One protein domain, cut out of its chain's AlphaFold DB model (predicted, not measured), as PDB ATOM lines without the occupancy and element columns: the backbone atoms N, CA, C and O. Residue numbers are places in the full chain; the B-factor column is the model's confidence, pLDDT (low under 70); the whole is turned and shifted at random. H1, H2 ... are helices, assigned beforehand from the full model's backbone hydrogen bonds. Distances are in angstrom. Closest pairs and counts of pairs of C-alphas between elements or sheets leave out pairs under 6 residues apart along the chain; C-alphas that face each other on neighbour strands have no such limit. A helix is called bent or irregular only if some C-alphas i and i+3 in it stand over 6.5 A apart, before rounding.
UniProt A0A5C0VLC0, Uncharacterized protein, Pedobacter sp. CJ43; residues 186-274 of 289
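Overview. This is residues 186 to 274 of the 289 residues of an uncharacterized protein of Pedobacter sp. CJ43 (UniProt A0A5C0VLC0). Long, bent H1 and long H2 make a crossed hairpin, with short H3 near H2 and H4 packed on H1b. The printed part has 89 residues and four named helices, H1 to H4: all helix. It is only just compact, close to loose: radius of gyration of the C-alphas 14.1 A, spans 39, 26 and 17 A.

Arrangement. H1, residues 186 to 213, assigned as one helix by its hydrogen bonds, is bent: C-alphas 195 and 198 are 7.3 A apart. Arm H1b, residues 198 to 213, and H2, residues 222 to 243, form a hairpin at a steep tilt of 44 degrees, C-alphas 200 and 234 closest, 5.0 A. H4, residues 263 to 274, touches H1b with 264 to 268 alone, C-alphas 211 and 268 closest, 6.1 A. H3, residues 252 to 259, is close to H2 but not clearly touching. Every O i to N i+4 pair is within hydrogen-bond range in arm H1a, residues 186 to 195, and in H1b, H2, H3 and H4.

Along the chain. C-alpha 186 is at (36.991, -52.595, 5.664), C-alpha 274 at (12.750, -21.101, 15.384); H2 is 31.4 A long.

Size, cuts and confidence. The printed part has no cut; residues 246 to 256 are under pLDDT 70.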
ATOM      1  N   GLU A 186      37.908 -52.073   4.658       95.62
ATOM      2  CA  GLU A 186      36.991 -52.595   5.664       95.62
ATOM      3  C   GLU A 186      37.597 -52.504   7.066       95.62
ATOM      4  O   GLU A 186      36.894 -52.178   8.027       95.62
ATOM      5  N   GLN A 187      38.908 -52.745   7.198       97.19
ATOM      6  CA  GLN A 187      39.626 -52.620   8.469       97.19
ATOM      7  C   GLN A 187      39.663 -51.161   8.925       97.19
ATOM      8  O   GLN A 187      39.374 -50.870  10.085       97.19
ATOM      9  N   TYR A 188      39.974 -50.235   8.016       96.62
ATOM     10  CA  TYR A 188      40.010 -48.814   8.338       96.62
ATOM     11  C   TYR A 188      38.620 -48.290   8.705       96.62
ATOM     12  O   TYR A 188      38.457 -47.612   9.718       96.62
ATOM     13  N   THR A 189      37.591 -48.675   7.950       95.25
ATOM     14  CA  THR A 189      36.202 -48.316   8.264       95.25
ATOM     15  C   THR A 189      35.769 -48.875   9.619       95.25
ATOM     16  O   THR A 189      35.194 -48.144  10.426       95.25
ATOM     17  N   SER A 190      36.102 -50.134   9.916       96.75
ATOM     18  CA  SER A 190      35.800 -50.768  11.206       96.75
ATOM     19  C   SER A 190      36.492 -50.064  12.374       96.75
ATOM     20  O   SER A 190      35.872 -49.845  13.414       96.75
ATOM     21  N   LEU A 191      37.748 -49.643  12.194       96.94
ATOM     22  CA  LEU A 191      38.475 -48.845  13.179       96.94
ATOM     23  C   LEU A 191      37.759 -47.519  13.455       96.94
ATOM     24  O   LEU A 191      37.538 -47.166  14.611       96.94
ATOM     25  N   LEU A 192      37.384 -46.786  12.404       95.88
ATOM     26  CA  LEU A 192      36.699 -45.502  12.555       95.88
ATOM     27  C   LEU A 192      35.323 -45.657  13.210       95.88
ATOM     28  O   LEU A 192      34.933 -44.791  13.993       95.88
ATOM     29  N   ILE A 193      34.602 -46.741  12.914       96.12
ATOM     30  CA  ILE A 193      33.337 -47.073  13.578       96.12
ATOM     31  C   ILE A 193      33.559 -47.272  15.078       96.12
ATOM     32  O   ILE A 193      32.829 -46.694  15.881       96.12
ATOM     33  N   GLU A 194      34.561 -48.065  15.462       95.88
ATOM     34  CA  GLU A 194      34.841 -48.352  16.871       95.88
ATOM     35  C   GLU A 194      35.222 -47.081  17.639       95.88
ATOM     36  O   GLU A 194      34.667 -46.809  18.702       95.88
ATOM     37  N   LEU A 195      36.093 -46.253  17.055       94.81
ATOM     38  CA  LEU A 195      36.538 -44.995  17.656       94.81
ATOM     39  C   LEU A 195      35.401 -43.981  17.844       94.81
ATOM     40  O   LEU A 195      35.372 -43.264  18.842       94.81
ATOM     41  N   ASN A 196      34.465 -43.911  16.894       96.50
ATOM     42  CA  ASN A 196      33.398 -42.908  16.903       96.50
ATOM     43  C   ASN A 196      32.106 -43.373  17.589       96.50
ATOM     44  O   ASN A 196      31.226 -42.544  17.840       96.50
ATOM     45  N   ARG A 197      31.972 -44.667  17.918       96.56
ATOM     46  CA  ARG A 197      30.763 -45.228  18.544       96.56
ATOM     47  C   ARG A 197      30.365 -44.507  19.842       96.56
ATOM     48  O   ARG A 197      29.192 -44.137  19.933       96.56
ATOM     49  N   PRO A 198      31.262 -44.267  20.823       96.31
ATOM     50  CA  PRO A 198      30.872 -43.623  22.081       96.31
ATOM     51  C   PRO A 198      30.338 -42.204  21.865       96.31
ATOM     52  O   PRO A 198      29.283 -41.851  22.386       96.31
ATOM     53  N   THR A 199      31.018 -41.418  21.028       96.00
ATOM     54  CA  THR A 199      30.615 -40.047  20.689       96.00
ATOM     55  C   THR A 199      29.269 -40.017  19.970       96.00
ATOM     56  O   THR A 199      28.395 -39.231  20.327       96.00
ATOM     57  N   ALA A 200      29.070 -40.895  18.980       96.44
ATOM     58  CA  ALA A 200      27.812 -40.980  18.243       96.44
ATOM     59  C   ALA A 200      26.627 -41.331  19.155       96.44
ATOM     60  O   ALA A 200      25.531 -40.796  18.969       96.44
ATOM     61  N   LEU A 201      26.847 -42.220  20.131       97.50
ATOM     62  CA  LEU A 201      25.831 -42.617  21.103       97.50
ATOM     63  C   LEU A 201      25.507 -41.477  22.069       97.50
ATOM     64  O   LEU A 201      24.328 -41.185  22.254       97.50
ATOM     65  N   GLY A 202      26.527 -40.805  22.612       97.19
ATOM     66  CA  GLY A 202      26.339 -39.631  23.470       97.19
ATOM     67  C   GLY A 202      25.508 -38.557  22.769       97.19
ATOM     68  O   GLY A 202      24.471 -38.149  23.278       97.19
ATOM     69  N   TRP A 203      25.857 -38.212  21.525       97.25
ATOM     70  CA  TRP A 203      25.086 -37.245  20.733       97.25
ATOM     71  C   TRP A 203      23.642 -37.683  20.473       97.25
ATOM     72  O   TRP A 203      22.740 -36.851  20.467       97.25
ATOM     73  N   ALA A 204      23.399 -38.972  20.231       97.25
ATOM     74  CA  ALA A 204      22.041 -39.478  20.033       97.25
ATOM     75  C   ALA A 204      21.201 -39.380  21.316       97.25
ATOM     76  O   ALA A 204      20.029 -39.005  21.263       97.25
ATOM     77  N   GLN A 205      21.802 -39.689  22.466       97.62
ATOM     78  CA  GLN A 205      21.156 -39.579  23.771       97.62
ATOM     79  C   GLN A 205      20.875 -38.119  24.131       97.62
ATOM     80  O   GLN A 205      19.753 -37.811  24.528       97.62
ATOM     81  N   ASP A 206      21.840 -37.221  23.931       97.31
ATOM     82  CA  ASP A 206      21.687 -35.788  24.195       97.31
ATOM     83  C   ASP A 206      20.579 -35.176  23.332       97.31
ATOM     84  O   ASP A 206      19.689 -34.503  23.853       97.31
ATOM     85  N   SER A 207      20.554 -35.487  22.030       96.62
ATOM     86  CA  SER A 207      19.475 -35.060  21.128       96.62
ATOM     87  C   SER A 207      18.105 -35.562  21.588       96.62
ATOM     88  O   SER A 207      17.134 -34.807  21.562       96.62
ATOM     89  N   TRP A 208      18.008 -36.809  22.060       97.56
ATOM     90  CA  TRP A 208      16.759 -37.332  22.615       97.56
ATOM     91  C   TRP A 208      16.332 -36.602  23.895       97.56
ATOM     92  O   TRP A 208      15.154 -36.296  24.074       97.56
ATOM     93  N   GLN A 209      17.272 -36.277  24.787       97.69
ATOM     94  CA  GLN A 209      16.956 -35.471  25.970       97.69
ATOM     95  C   GLN A 209      16.468 -34.072  25.583       97.69
ATOM     96  O   GLN A 209      15.519 -33.580  26.189       97.69
ATOM     97  N   SER A 210      17.066 -33.453  24.564       95.94
ATOM     98  CA  SER A 210      16.620 -32.157  24.041       95.94
ATOM     99  C   SER A 210      15.214 -32.217  23.445       95.94
ATOM    100  O   SER A 210      14.416 -31.325  23.714       95.94
ATOM    101  N   ILE A 211      14.879 -33.283  22.710       96.00
ATOM    102  CA  ILE A 211      13.521 -33.523  22.191       96.00
ATOM    103  C   ILE A 211      12.505 -33.562  23.333       96.00
ATOM    104  O   ILE A 211      11.533 -32.812  23.298       96.00
ATOM    105  N   LYS A 212      12.766 -34.361  24.375       96.25
ATOM    106  CA  LYS A 212      11.871 -34.466  25.540       96.25
ATOM    107  C   LYS A 212      11.722 -33.146  26.289       96.25
ATOM    108  O   LYS A 212      10.627 -32.775  26.689       96.25
ATOM    109  N   LYS A 213      12.823 -32.413  26.488       95.44
ATOM    110  CA  LYS A 213      12.796 -31.106  27.170       95.44
ATOM    111  C   LYS A 213      11.947 -30.073  26.429       95.44
ATOM    112  O   LYS A 213      11.431 -29.162  27.063       95.44
ATOM    113  N   ARG A 214      11.827 -30.208  25.108       94.50
ATOM    114  CA  ARG A 214      11.056 -29.317  24.235       94.50
ATOM    115  C   ARG A 214       9.630 -29.824  23.962       94.50
ATOM    116  O   ARG A 214       8.911 -29.169  23.219       94.50
ATOM    117  N   GLY A 215       9.222 -30.969  24.521       95.06
ATOM    118  CA  GLY A 215       7.900 -31.565  24.270       95.06
ATOM    119  C   GLY A 215       7.702 -32.049  22.828       95.06
ATOM    120  O   GLY A 215       6.578 -32.080  22.330       95.06
ATOM    121  N   LEU A 216       8.792 -32.365  22.120       94.38
ATOM    122  CA  LEU A 216       8.776 -32.766  20.708       94.38
ATOM    123  C   LEU A 216       8.654 -34.285  20.520       94.38
ATOM    124  O   LEU A 216       8.689 -34.769  19.390       94.38
ATOM    125  N   GLU A 217       8.578 -35.058  21.604       94.56
ATOM    126  CA  GLU A 217       8.589 -36.514  21.538       94.56
ATOM    127  C   GLU A 217       7.324 -37.082  20.907       94.56
ATOM    128  O   GLU A 217       7.435 -38.096  20.240       94.56
ATOM    129  N   GLY A 218       6.148 -36.465  21.083       87.62
ATOM    130  CA  GLY A 218       4.923 -36.804  20.339       87.62
ATOM    131  C   GLY A 218       4.557 -38.298  20.274       87.62
ATOM    132  O   GLY A 218       3.995 -38.737  19.275       87.62
ATOM    133  N   GLY A 219       4.913 -39.099  21.286       91.81
ATOM    134  CA  GLY A 219       4.704 -40.558  21.290       91.81
ATOM    135  C   GLY A 219       5.746 -41.388  20.520       91.81
ATOM    136  O   GLY A 219       5.549 -42.586  20.325       91.81
ATOM    137  N   LEU A 220       6.858 -40.790  20.086       94.25
ATOM    138  CA  LEU A 220       7.976 -41.482  19.447       94.25
ATOM    139  C   LEU A 220       8.627 -42.507  20.391       94.25
ATOM    140  O   LEU A 220       8.888 -42.234  21.565       94.25
ATOM    141  N   ASP A 221       8.988 -43.669  19.844       96.81
ATOM    142  CA  ASP A 221       9.747 -44.690  20.568       96.81
ATOM    143  C   ASP A 221      11.212 -44.255  20.746       96.81
ATOM    144  O   ASP A 221      11.990 -44.167  19.788       96.81
ATOM    145  N   SER A 222      11.601 -44.038  22.005       95.19
ATOM    146  CA  SER A 222      12.955 -43.625  22.383       95.19
ATOM    147  C   SER A 222      14.060 -44.551  21.861       95.19
ATOM    148  O   SER A 222      15.108 -44.069  21.432       95.19
ATOM    149  N   VAL A 223      13.844 -45.870  21.844       97.19
ATOM    150  CA  VAL A 223      14.842 -46.852  21.404       97.19
ATOM    151  C   VAL A 223      15.049 -46.734  19.899       97.19
ATOM    152  O   VAL A 223      16.187 -46.726  19.418       97.19
ATOM    153  N   VAL A 224      13.957 -46.595  19.146       97.31
ATOM    154  CA  VAL A 224      14.003 -46.431  17.689       97.31
ATOM    155  C   VAL A 224      14.675 -45.111  17.318       97.31
ATOM    156  O   VAL A 224      15.584 -45.115  16.482       97.31
ATOM    157  N   VAL A 225      14.288 -44.008  17.965       96.38
ATOM    158  CA  VAL A 225      14.842 -42.672  17.699       96.38
ATOM    159  C   VAL A 225      16.332 -42.617  18.024       96.38
ATOM    160  O   VAL A 225      17.126 -42.220  17.168       96.38
ATOM    161  N   ILE A 226      16.740 -43.077  19.213       96.75
ATOM    162  CA  ILE A 226      18.153 -43.092  19.614       96.75
ATOM    163  C   ILE A 226      18.969 -43.938  18.635       96.75
ATOM    164  O   ILE A 226      20.030 -43.499  18.199       96.75
ATOM    165  N   ARG A 227      18.477 -45.114  18.222       97.50
ATOM    166  CA  ARG A 227      19.174 -45.972  17.248       97.50
ATOM    167  C   ARG A 227      19.350 -45.287  15.891       97.50
ATOM    168  O   ARG A 227      20.431 -45.360  15.307       97.50
ATOM    169  N   GLN A 228      18.313 -44.628  15.377       96.25
ATOM    170  CA  GLN A 228      18.386 -43.899  14.106       96.25
ATOM    171  C   GLN A 228      19.374 -42.725  14.186       96.25
ATOM    172  O   GLN A 228      20.227 -42.580  13.308       96.25
ATOM    173  N   MET A 229      19.304 -41.925  15.254       96.25
ATOM    174  CA  MET A 229      20.233 -40.818  15.498       96.25
ATOM    175  C   MET A 229      21.669 -41.302  15.670       96.25
ATOM    176  O   MET A 229      22.583 -40.716  15.095       96.25
ATOM    177  N   PHE A 230      21.871 -42.395  16.404       97.06
ATOM    178  CA  PHE A 230      23.172 -43.026  16.591       97.06
ATOM    179  C   PHE A 230      23.792 -43.425  15.249       97.06
ATOM    180  O   PHE A 230      24.911 -43.011  14.951       97.06
ATOM    181  N   ASN A 231      23.057 -44.158  14.406       95.56
ATOM    182  CA  ASN A 231      23.552 -44.603  13.100       95.56
ATOM    183  C   ASN A 231      23.891 -43.421  12.179       95.56
ATOM    184  O   ASN A 231      24.931 -43.425  11.516       95.56
ATOM    185  N   TYR A 232      23.045 -42.387  12.167       94.75
ATOM    186  CA  TYR A 232      23.300 -41.164  11.408       94.75
ATOM    187  C   TYR A 232      24.550 -40.424  11.917       94.75
ATOM    188  O   TYR A 232      25.444 -40.089  11.139       94.75
ATOM    189  N   ASN A 233      24.671 -40.210  13.227       94.19
ATOM    190  CA  ASN A 233      25.825 -39.526  13.812       94.19
ATOM    191  C   ASN A 233      27.124 -40.310  13.595       94.19
ATOM    192  O   ASN A 233      28.149 -39.722  13.250       94.19
ATOM    193  N   LEU A 234      27.073 -41.637  13.727       95.06
ATOM    194  CA  LEU A 234      28.210 -42.516  13.484       95.06
ATOM    195  C   LEU A 234      28.689 -42.416  12.034       95.06
ATOM    196  O   LEU A 234      29.869 -42.167  11.796       95.06
ATOM    197  N   GLY A 235      27.779 -42.537  11.062       92.06
ATOM    198  CA  GLY A 235      28.125 -42.407   9.645       92.06
ATOM    199  C   GLY A 235      28.726 -41.038   9.310       92.06
ATOM    200  O   GLY A 235      29.697 -40.955   8.555       92.06
ATOM    201  N   LYS A 236      28.210 -39.965   9.927       90.94
ATOM    202  CA  LYS A 236      28.748 -38.606   9.781       90.94
ATOM    203  C   LYS A 236      30.180 -38.503  10.303       90.94
ATOM    204  O   LYS A 236      31.049 -37.967   9.614       90.94
ATOM    205  N   LEU A 237      30.425 -39.009  11.510       92.44
ATOM    206  CA  LEU A 237      31.735 -38.973  12.157       92.44
ATOM    207  C   LEU A 237      32.772 -39.798  11.389       92.44
ATOM    208  O   LEU A 237      33.850 -39.285  11.099       92.44
ATOM    209  N   VAL A 238      32.417 -41.016  10.968       92.88
ATOM    210  CA  VAL A 238      33.292 -41.885  10.165       92.88
ATOM    211  C   VAL A 238      33.704 -41.192   8.867       92.88
ATOM    212  O   VAL A 238      34.891 -41.145   8.550       92.88
ATOM    213  N   LYS A 239      32.759 -40.586   8.135       88.88
ATOM    214  CA  LYS A 239      33.072 -39.832   6.907       88.88
ATOM    215  C   LYS A 239      33.978 -38.632   7.186       88.88
ATOM    216  O   LYS A 239      34.954 -38.425   6.468       88.88
ATOM    217  N   LYS A 240      33.689 -37.861   8.238       88.44
ATOM    218  CA  LYS A 240      34.514 -36.715   8.643       88.44
ATOM    219  C   LYS A 240      35.942 -37.134   8.975       88.44
ATOM    220  O   LYS A 240      36.885 -36.469   8.558       88.44
ATOM    221  N   ASP A 241      36.118 -38.230   9.700       90.69
ATOM    222  CA  ASP A 241      37.447 -38.735  10.024       90.69
ATOM    223  C   ASP A 241      38.186 -39.255   8.795       90.69
ATOM    224  O   ASP A 241      39.387 -39.006   8.663       90.69
ATOM    225  N   ARG A 242      37.465 -39.930   7.898       88.94
ATOM    226  CA  ARG A 242      38.013 -40.547   6.692       88.94
ATOM    227  C   ARG A 242      38.475 -39.524   5.655       88.94
ATOM    228  O   ARG A 242      39.536 -39.719   5.077       88.94
ATOM    229  N   PHE A 243      37.722 -38.442   5.458       85.50
ATOM    230  CA  PHE A 243      37.975 -37.462   4.391       85.50
ATOM    231  C   PHE A 243      38.436 -36.090   4.902       85.50
ATOM    232  O   PHE A 243      39.140 -35.369   4.207       85.50
ATOM    233  N   GLY A 244      38.135 -35.723   6.147       83.38
ATOM    234  CA  GLY A 244      38.668 -34.502   6.744       83.38
ATOM    235  C   GLY A 244      38.161 -33.209   6.127       83.38
ATOM    236  O   GLY A 244      36.965 -32.951   6.126       83.38
ATOM    237  N   LYS A 245      39.096 -32.365   5.674       73.12
ATOM    238  CA  LYS A 245      38.789 -31.143   4.913       73.12
ATOM    239  C   LYS A 245      38.561 -31.446   3.433       73.12
ATOM    240  O   LYS A 245      37.773 -30.751   2.808       73.12
ATOM    241  N   ASP A 246      39.130 -32.546   2.945       66.25
ATOM    242  CA  ASP A 246      38.844 -33.129   1.635       66.25
ATOM    243  C   ASP A 246      37.539 -33.928   1.666       66.25
ATOM    244  O   ASP A 246      37.371 -34.871   0.892       66.25
ATOM    245  N   LEU A 247      36.611 -33.584   2.578       62.59
ATOM    246  CA  LEU A 247      35.213 -33.974   2.449       62.59
ATOM    247  C   LEU A 247      34.863 -33.665   0.995       62.59
ATOM    248  O   LEU A 247      34.906 -32.487   0.639       62.59
ATOM    249  N   PRO A 248      34.617 -34.671   0.138       52.62
ATOM    250  CA  PRO A 248      34.448 -34.396  -1.270       52.62
ATOM    251  C   PRO A 248      33.253 -33.462  -1.364       52.62
ATOM    252  O   PRO A 248      32.120 -33.863  -1.081       52.62
ATOM    253  N   THR A 249      33.521 -32.216  -1.747       50.19
ATOM    254  CA  THR A 249      32.540 -31.157  -2.003       50.19
ATOM    255  C   THR A 249      31.514 -31.585  -3.061       50.19
ATOM    256  O   THR A 249      30.540 -30.885  -3.307       50.19
ATOM    257  N   THR A 250      31.692 -32.769  -3.652       45.19
ATOM    258  CA  THR A 250      30.970 -33.310  -4.797       45.19
ATOM    259  C   THR A 250      30.741 -34.827  -4.738       45.19
ATOM    260  O   THR A 250      30.537 -35.441  -5.780       45.19
ATOM    261  N   SER A 251      30.730 -35.491  -3.570       50.31
ATOM    262  CA  SER A 251      30.232 -36.881  -3.541       50.31
ATOM    263  C   SER A 251      28.706 -36.899  -3.378       50.31
ATOM    264  O   SER A 251      28.217 -36.495  -2.318       50.31
ATOM    265  N   PRO A 252      27.931 -37.462  -4.328       57.06
ATOM    266  CA  PRO A 252      26.496 -37.712  -4.153       57.06
ATOM    267  C   PRO A 252      26.176 -38.517  -2.884       57.06
ATOM    268  O   PRO A 252      25.056 -38.497  -2.386       57.06
ATOM    269  N   SER A 253      27.161 -39.228  -2.324       57.41
ATOM    270  CA  SER A 253      27.015 -39.968  -1.071       57.41
ATOM    271  C   SER A 253      26.864 -39.074   0.170       57.41
ATOM    272  O   SER A 253      26.387 -39.562   1.195       57.41
ATOM    273  N   LEU A 254      27.288 -37.804   0.116       58.72
ATOM    274  CA  LEU A 254      27.176 -36.828   1.209       58.72
ATOM    275  C   LEU A 254      25.846 -36.075   1.150       58.72
ATOM    276  O   LEU A 254      25.163 -36.011   2.168       58.72
ATOM    277  N   SER A 255      25.408 -35.627  -0.031       59.97
ATOM    278  CA  SER A 255      24.062 -35.052  -0.199       59.97
ATOM    279  C   SER A 255      22.966 -36.071   0.136       59.97
ATOM    280  O   SER A 255      22.025 -35.758   0.865       59.97
ATOM    281  N   ARG A 256      23.147 -37.338  -0.273       65.50
ATOM    282  CA  ARG A 256      22.285 -38.455   0.157       65.50
ATOM    283  C   ARG A 256      22.329 -38.702   1.668       65.50
ATOM    284  O   ARG A 256      21.377 -39.230   2.238       65.50
ATOM    285  N   PHE A 257      23.429 -38.342   2.326       72.25
ATOM    286  CA  PHE A 257      23.551 -38.504   3.770       72.25
ATOM    287  C   PHE A 257      22.669 -37.505   4.513       72.25
ATOM    288  O   PHE A 257      21.972 -37.898   5.443       72.25
ATOM    289  N   ASP A 258      22.625 -36.249   4.070       74.12
ATOM    290  CA  ASP A 258      21.738 -35.251   4.669       74.12
ATOM    291  C   ASP A 258      20.258 -35.571   4.436       74.12
ATOM    292  O   ASP A 258      19.458 -35.412   5.359       74.12
ATOM    293  N   SER A 259      19.897 -36.146   3.281       76.81
ATOM    294  CA  SER A 259      18.537 -36.671   3.078       76.81
ATOM    295  C   SER A 259      18.197 -37.847   4.004       76.81
ATOM    296  O   SER A 259      17.035 -38.045   4.347       76.81
ATOM    297  N   ALA A 260      19.201 -38.596   4.473       85.50
ATOM    298  CA  ALA A 260      19.032 -39.703   5.415       85.50
ATOM    299  C   ALA A 260      19.009 -39.258   6.892       85.50
ATOM    300  O   ALA A 260      18.982 -40.105   7.788       85.50
ATOM    301  N   LYS A 261      19.019 -37.946   7.176       92.00
ATOM    302  CA  LYS A 261      18.880 -37.423   8.542       92.00
ATOM    303  C   LYS A 261      17.560 -37.913   9.161       92.00
ATOM    304  O   LYS A 261      16.530 -37.706   8.525       92.00
ATOM    305  N   PRO A 262      17.552 -38.511  10.365       94.19
ATOM    306  CA  PRO A 262      16.324 -38.972  11.013       94.19
ATOM    307  C   PRO A 262      15.330 -37.835  11.252       94.19
ATOM    308  O   PRO A 262      15.738 -36.730  11.611       94.19
ATOM    309  N   GLU A 263      14.035 -38.118  11.108       94.19
ATOM    310  CA  GLU A 263      12.975 -37.104  11.216       94.19
ATOM    311  C   GLU A 263      12.987 -36.391  12.569       94.19
ATOM    312  O   GLU A 263      13.027 -35.167  12.621       94.19
ATOM    313  N   ALA A 264      13.106 -37.142  13.665       94.19
ATOM    314  CA  ALA A 264      13.202 -36.576  15.008       94.19
ATOM    315  C   ALA A 264      14.362 -35.565  15.155       94.19
ATOM    316  O   ALA A 264      14.239 -34.558  15.847       94.19
ATOM    317  N   LEU A 265      15.487 -35.793  14.463       93.56
ATOM    318  CA  LEU A 265      16.621 -34.867  14.480       93.56
ATOM    319  C   LEU A 265      16.356 -33.626  13.613       93.56
ATOM    320  O   LEU A 265      16.814 -32.539  13.959       93.56
ATOM    321  N   ARG A 266      15.611 -33.763  12.506       94.25
ATOM    322  CA  ARG A 266      15.150 -32.619  11.698       94.25
ATOM    323  C   ARG A 266      14.184 -31.747  12.490       94.25
ATOM    324  O   ARG A 266      14.356 -30.534  12.493       94.25
ATOM    325  N   MET A 267      13.225 -32.362  13.184       94.06
ATOM    326  CA  MET A 267      12.267 -31.668  14.045       94.06
ATOM    327  C   MET A 267      12.984 -30.853  15.119       94.06
ATOM    328  O   MET A 267      12.716 -29.662  15.251       94.06
ATOM    329  N   LEU A 268      13.944 -31.468  15.824       93.88
ATOM    330  CA  LEU A 268      14.753 -30.778  16.828       93.88
ATOM    331  C   LEU A 268      15.486 -29.568  16.231       93.88
ATOM    332  O   LEU A 268      15.404 -28.477  16.780       93.88
ATOM    333  N   GLN A 269      16.149 -29.732  15.084       93.19
ATOM    334  CA  GLN A 269      16.881 -28.639  14.432       93.19
ATOM    335  C   GLN A 269      15.959 -27.517  13.935       93.19
ATOM    336  O   GLN A 269      16.309 -26.343  14.025       93.19
ATOM    337  N   ALA A 270      14.780 -27.863  13.415       93.12
ATOM    338  CA  ALA A 270      13.782 -26.890  12.985       93.12
ATOM    339  C   ALA A 270      13.183 -26.122  14.174       93.12
ATOM    340  O   ALA A 270      12.859 -24.943  14.046       93.12
ATOM    341  N   ASP A 271      13.013 -26.771  15.326       93.69
ATOM    342  CA  ASP A 271      12.603 -26.111  16.566       93.69
ATOM    343  C   ASP A 271      13.708 -25.195  17.119       93.69
ATOM    344  O   ASP A 271      13.460 -24.026  17.405       93.69
ATOM    345  N   GLU A 272      14.953 -25.675  17.170       91.81
ATOM    346  CA  GLU A 272      16.122 -24.887  17.584       91.81
ATOM    347  C   GLU A 272      16.318 -23.630  16.729       91.81
ATOM    348  O   GLU A 272      16.627 -22.571  17.266       91.81
ATOM    349  N   ALA A 273      16.103 -23.728  15.412       90.31
ATOM    350  CA  ALA A 273      16.205 -22.599  14.490       90.31
ATOM    351  C   ALA A 273      15.068 -21.573  14.646       90.31
ATOM    352  O   ALA A 273      15.267 -20.396  14.352       90.31
ATOM    353  N   ARG A 274      13.887 -21.997  15.111       88.75
ATOM    354  CA  ARG A 274      12.750 -21.101  15.384       88.75
ATOM    355  C   ARG A 274      12.876 -20.416  16.744       88.75
ATOM    356  O   ARG A 274      12.551 -19.241  16.865       88.75
TER     357      ARG A 274